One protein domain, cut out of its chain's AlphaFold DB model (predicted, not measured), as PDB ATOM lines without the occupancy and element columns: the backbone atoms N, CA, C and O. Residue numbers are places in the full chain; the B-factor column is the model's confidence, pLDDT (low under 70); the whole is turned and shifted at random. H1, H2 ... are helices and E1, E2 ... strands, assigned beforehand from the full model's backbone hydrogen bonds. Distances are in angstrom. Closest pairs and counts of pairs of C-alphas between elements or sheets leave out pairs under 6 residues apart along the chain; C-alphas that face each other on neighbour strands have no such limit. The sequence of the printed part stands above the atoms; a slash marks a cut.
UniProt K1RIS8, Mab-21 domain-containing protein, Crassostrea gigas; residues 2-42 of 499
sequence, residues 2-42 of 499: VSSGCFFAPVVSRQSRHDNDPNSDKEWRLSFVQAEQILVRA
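Overview. This is residues 2 to 42 of the 499 residues of the protein "Mab-21 domain-containing protein" of Crassostrea gigas (UniProt K1RIS8). A narrow rod has a short two-stranded antiparallel ladder, E1 and E2, near the middle of its length. Beyond one end of the ladder the backbone makes a wide loop that holds the small helix H1 and returns to E2, while from the other end H2 runs outward, and its residues 36 to 42 stick out. The printed part has 41 residues, with two named strands and two named helices in the order E1, H1, E2, H2, and its class is mixed, helices and strands. It is only just extended, close to loose, with a radius of gyration of the C-alphas of 13.7 A, and spans 41 by 16 by 11 A.

Along the chain. E1 is residues 7 to 9, 6.4 A from first to last C-alpha, and begins with C-alpha 7 at (78.451, -41.864, 47.117). E2 is residues 29 to 31, 6.3 A long. H1 is residues 14 to 18, 6.1 A long, with C-alpha 14 at (81.817, -24.923, 55.504). H2, residues 33 to 42, is 14.3 A long and ends with C-alpha 42 at (83.023, -55.822, 62.036).

Arrangement. E1 and E2 are antiparallel neighbours, with 137 degrees between their directions. C-alphas 8 and 30 face each other at 5.0 A. N 7 and O 31 are within hydrogen-bond range at 2.9 A, as are N 29 and O 9 at 2.8 A. The closest C-alphas of E1 and H2 are those of Phe 7 and Val 33, 7.8 A apart. H1 and H2 are apart. In H1 and H2 every O i to N i+4 pair is within hydrogen-bond range.

Size, cuts and confidence. The two C-alphas farthest apart are those of Pro 22 and Ala 42, at 41.8 A. The printed part has no cut. The links E1 to H1 and E2 to H2 are tight, and H1 to E2, with 10 residues, is short. The mean pLDDT of the printed part is 82.0, and residues 2 to 4 are under 70.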
ATOM      1  N   VAL A   2      87.390 -50.963  49.419       52.19
ATOM      2  CA  VAL A   2      87.150 -49.944  48.364       52.19
ATOM      3  C   VAL A   2      86.338 -50.468  47.158       52.19
ATOM      4  O   VAL A   2      85.862 -49.690  46.343       52.19
ATOM      5  N   SER A   3      86.108 -51.782  47.050       61.25
ATOM      6  CA  SER A   3      85.384 -52.395  45.921       61.25
ATOM      7  C   SER A   3      83.906 -51.997  45.813       61.25
ATOM      8  O   SER A   3      83.317 -52.181  44.756       61.25
ATOM      9  N   SER A   4      83.305 -51.469  46.884       67.31
ATOM     10  CA  SER A   4      81.907 -51.008  46.901       67.31
ATOM     11  C   SER A   4      81.740 -49.540  46.480       67.31
ATOM     12  O   SER A   4      80.617 -49.052  46.429       67.31
ATOM     13  N   GLY A   5      82.835 -48.834  46.170       80.00
ATOM     14  CA  GLY A   5      82.796 -47.428  45.766       80.00
ATOM     15  C   GLY A   5      82.419 -46.461  46.898       80.00
ATOM     16  O   GLY A   5      82.571 -46.765  48.084       80.00
ATOM     17  N   CYS A   6      81.963 -45.265  46.523       87.12
ATOM     18  CA  CYS A   6      81.475 -44.219  47.426       87.12
ATOM     19  C   CYS A   6      80.328 -43.434  46.769       87.12
ATOM     20  O   CYS A   6      80.135 -43.512  45.556       87.12
ATOM     21  N   PHE A   7      79.566 -42.696  47.575       86.75
ATOM     22  CA  PHE A   7      78.451 -41.864  47.117       86.75
ATOM     23  C   PHE A   7      78.847 -40.390  47.053       86.75
ATOM     24  O   PHE A   7      79.722 -39.948  47.797       86.75
ATOM     25  N   PHE A   8      78.141 -39.617  46.231       85.88
ATOM     26  CA  PHE A   8      78.243 -38.160  46.187       85.88
ATOM     27  C   PHE A   8      77.014 -37.555  46.862       85.88
ATOM     28  O   PHE A   8      75.887 -37.818  46.453       85.88
ATOM     29  N   ALA A   9      77.226 -36.763  47.909       82.94
ATOM     30  CA  ALA A   9      76.163 -36.034  48.591       82.94
ATOM     31  C   ALA A   9      76.268 -34.538  48.253       82.94
ATOM     32  O   ALA A   9      77.371 -33.997  48.372       82.94
ATOM     33  N   PRO A  10      75.168 -33.858  47.881       83.69
ATOM     34  CA  PRO A  10      75.170 -32.423  47.600       83.69
ATOM     35  C   PRO A  10      75.259 -31.653  48.923       83.69
ATOM     36  O   PRO A  10      74.256 -31.296  49.540       83.69
ATOM     37  N   VAL A  11      76.479 -31.494  49.431       81.31
ATOM     38  CA  VAL A  11      76.756 -30.861  50.719       81.31
ATOM     39  C   VAL A  11      77.819 -29.805  50.506       81.31
ATOM     40  O   VAL A  11      78.992 -30.129  50.332       81.31
ATOM     41  N   VAL A  12      77.386 -28.554  50.610       82.31
ATOM     42  CA  VAL A  12      78.264 -27.388  50.577       82.31
ATOM     43  C   VAL A  12      79.262 -27.433  51.733       82.31
ATOM     44  O   VAL A  12      78.879 -27.640  52.895       82.31
ATOM     45  N   SER A  13      80.533 -27.215  51.421       82.69
ATOM     46  CA  SER A  13      81.620 -27.133  52.381       82.69
ATOM     47  C   SER A  13      81.437 -25.926  53.308       82.69
ATOM     48  O   SER A  13      80.891 -24.884  52.940       82.69
ATOM     49  N   ARG A  14      81.893 -26.049  54.560       80.00
ATOM     50  CA  ARG A  14      81.817 -24.923  55.504       80.00
ATOM     51  C   ARG A  14      82.729 -23.765  55.113       80.00
ATOM     52  O   ARG A  14      82.378 -22.635  55.421       80.00
ATOM     53  N   GLN A  15      83.846 -24.049  54.447       82.50
ATOM     54  CA  GLN A  15      84.763 -23.023  53.960       82.50
ATOM     55  C   GLN A  15      84.077 -22.186  52.882       82.50
ATOM     56  O   GLN A  15      83.994 -20.976  53.006       82.50
ATOM     57  N   SER A  16      83.447 -22.843  51.913       83.62
ATOM     58  CA  SER A  16      82.733 -22.188  50.815       83.62
ATOM     59  C   SER A  16      81.530 -21.380  51.304       83.62
ATOM     60  O   SER A  16      81.254 -20.306  50.780       83.62
ATOM     61  N   ARG A  17      80.843 -21.840  52.362       81.25
ATOM     62  CA  ARG A  17      79.820 -21.025  53.048       81.25
ATOM     63  C   ARG A  17      80.413 -19.809  53.751       81.25
ATOM     64  O   ARG A  17      79.816 -18.745  53.704       81.25
ATOM     65  N   HIS A  18      81.538 -19.982  54.438       79.25
ATOM     66  CA  HIS A  18      82.209 -18.896  55.146       79.25
ATOM     67  C   HIS A  18      82.728 -17.827  54.171       79.25
ATOM     68  O   HIS A  18      82.622 -16.636  54.446       79.25
ATOM     69  N   ASP A  19      83.216 -18.257  53.010       86.31
ATOM     70  CA  ASP A  19      83.809 -17.390  51.992       86.31
ATOM     71  C   ASP A  19      82.779 -16.871  50.971       86.31
ATOM     72  O   ASP A  19      83.143 -16.143  50.051       86.31
ATOM     73  N   ASN A  20      81.493 -17.213  51.139       82.81
ATOM     74  CA  ASN A  20      80.399 -16.898  50.212       82.81
ATOM     75  C   ASN A  20      80.724 -17.269  48.750       82.81
ATOM     76  O   ASN A  20      80.516 -16.468  47.836       82.81
ATOM     77  N   ASP A  21      81.239 -18.484  48.528       85.19
ATOM     78  CA  ASP A  21      81.631 -18.951  47.195       85.19
ATOM     79  C   ASP A  21      80.409 -18.989  46.252       85.19
ATOM     80  O   ASP A  21      79.428 -19.695  46.540       85.19
ATOM     81  N   PRO A  22      80.450 -18.279  45.107       83.06
ATOM     82  CA  PRO A  22      79.359 -18.259  44.135       83.06
ATOM     83  C   PRO A  22      79.089 -19.618  43.466       83.06
ATOM     84  O   PRO A  22      78.077 -19.751  42.784       83.06
ATOM     85  N   ASN A  23      79.964 -20.614  43.631       85.06
ATOM     86  CA  ASN A  23      79.780 -21.985  43.143       85.06
ATOM     87  C   ASN A  23      79.484 -22.996  44.260       85.06
ATOM     88  O   ASN A  23      79.534 -24.205  44.026       85.06
ATOM     89  N   SER A  24      79.187 -22.525  45.471       83.00
ATOM     90  CA  SER A  24      78.866 -23.374  46.622       83.00
ATOM     91  C   SER A  24      77.719 -24.361  46.352       83.00
ATOM     92  O   SER A  24      77.724 -25.476  46.870       83.00
ATOM     93  N   ASP A  25      76.772 -23.998  45.488       82.88
ATOM     94  CA  ASP A  25      75.648 -24.823  45.031       82.88
ATOM     95  C   ASP A  25      76.054 -26.012  44.138       82.88
ATOM     96  O   ASP A  25      75.283 -26.962  43.982       82.88
ATOM     97  N   LYS A  26      77.271 -25.998  43.583       86.75
ATOM     98  CA  LYS A  26      77.828 -27.062  42.729       86.75
ATOM     99  C   LYS A  26      78.707 -28.052  43.494       86.75
ATOM    100  O   LYS A  26      79.286 -28.951  42.881       86.75
ATOM    101  N   GLU A  27      78.841 -27.897  44.808       87.00
ATOM    102  CA  GLU A  27      79.739 -28.718  45.615       87.00
ATOM    103  C   GLU A  27      79.151 -30.079  45.993       87.00
ATOM    104  O   GLU A  27      78.000 -30.218  46.414       87.00
ATOM    105  N   TRP A  28      80.009 -31.097  45.922       88.06
ATOM    106  CA  TRP A  28      79.685 -32.468  46.293       88.06
ATOM    107  C   TRP A  28      80.678 -32.988  47.323       88.06
ATOM    108  O   TRP A  28      81.889 -32.802  47.207       88.06
ATOM    109  N   ARG A  29      80.166 -33.716  48.314       87.94
ATOM    110  CA  ARG A  29      80.968 -34.396  49.326       87.94
ATOM    111  C   ARG A  29      80.936 -35.901  49.104       87.94
ATOM    112  O   ARG A  29      79.863 -36.494  49.011       87.94
ATOM    113  N   LEU A  30      82.111 -36.523  49.117       89.56
ATOM    114  CA  LEU A  30      82.233 -37.979  49.134       89.56
ATOM    115  C   LEU A  30      81.661 -38.552  50.438       89.56
ATOM    116  O   LEU A  30      81.979 -38.086  51.535       89.56
ATOM    117  N   SER A  31      80.827 -39.577  50.316       86.00
ATOM    118  CA  SER A  31      80.192 -40.292  51.421       86.00
ATOM    119  C   SER A  31      80.543 -41.774  51.358       86.00
ATOM    120  O   SER A  31      80.271 -42.462  50.373       86.00
ATOM    121  N   PHE A  32      81.126 -42.283  52.444       88.12
ATOM    122  CA  PHE A  32      81.566 -43.675  52.580       88.12
ATOM    123  C   PHE A  32      80.608 -44.505  53.442       88.12
ATOM    124  O   PHE A  32      81.017 -45.476  54.074       88.12
ATOM    125  N   VAL A  33      79.321 -44.143  53.469       82.38
ATOM    126  CA  VAL A  33      78.321 -44.723  54.383       82.38
ATOM    127  C   VAL A  33      78.283 -46.258  54.372       82.38
ATOM    128  O   VAL A  33      78.212 -46.873  55.431       82.38
ATOM    129  N   GLN A  34      78.412 -46.900  53.206       76.56
ATOM    130  CA  GLN A  34      78.451 -48.365  53.117       76.56
ATOM    131  C   GLN A  34      79.712 -48.960  53.754       76.56
ATOM    132  O   GLN A  34      79.630 -49.938  54.495       76.56
ATOM    133  N   ALA A  35      80.880 -48.364  53.503       83.50
ATOM    134  CA  ALA A  35      82.129 -48.814  54.108       83.50
ATOM    135  C   ALA A  35      82.113 -48.603  55.631       83.50
ATOM    136  O   ALA A  35      82.519 -49.488  56.381       83.50
ATOM    137  N   GLU A  36      81.561 -47.480  56.098       87.31
ATOM    138  CA  GLU A  36      81.342 -47.221  57.524       87.31
ATOM    139  C   GLU A  36      80.444 -48.282  58.167       87.31
ATOM    140  O   GLU A  36      80.769 -48.789  59.240       87.31
ATOM    141  N   GLN A  37      79.341 -48.657  57.511       79.88
ATOM    142  CA  GLN A  37      78.446 -49.710  57.997       79.88
ATOM    143  C   GLN A  37      79.166 -51.056  58.117       79.88
ATOM    144  O   GLN A  37      78.980 -51.763  59.107       79.88
ATOM    145  N   ILE A  38      80.005 -51.411  57.142       79.44
ATOM    146  CA  ILE A  38      80.802 -52.644  57.185       79.44
ATOM    147  C   ILE A  38      81.776 -52.620  58.371       79.44
ATOM    148  O   ILE A  38      81.853 -53.600  59.109       79.44
ATOM    149  N   LEU A  39      82.477 -51.505  58.590       86.94
ATOM    150  CA  LEU A  39      83.418 -51.359  59.706       86.94
ATOM    151  C   LEU A  39      82.724 -51.463  61.065       86.94
ATOM    152  O   LEU A  39      83.210 -52.167  61.947       86.94
ATOM    153  N   VAL A  40      81.571 -50.811  61.234       84.25
ATOM    154  CA  VAL A  40      80.779 -50.914  62.470       84.25
ATOM    155  C   VAL A  40      80.308 -52.353  62.693       84.25
ATOM    156  O   VAL A  40      80.429 -52.869  63.801       84.25
ATOM    157  N   ARG A  41      79.849 -53.049  61.643       75.75
ATOM    158  CA  ARG A  41      79.443 -54.466  61.721       75.75
ATOM    159  C   ARG A  41      80.601 -55.407  62.067       75.75
ATOM    160  O   ARG A  41      80.368 -56.458  62.659       75.75
ATOM    161  N   ALA A  42      81.831 -55.044  61.714       83.94
ATOM    162  CA  ALA A  42      83.023 -55.822  62.036       83.94
ATOM    163  C   ALA A  42      83.482 -55.660  63.500       83.94
ATOM    164  O   ALA A  42      84.285 -56.467  63.971       83.94
TER     165      ALA A  42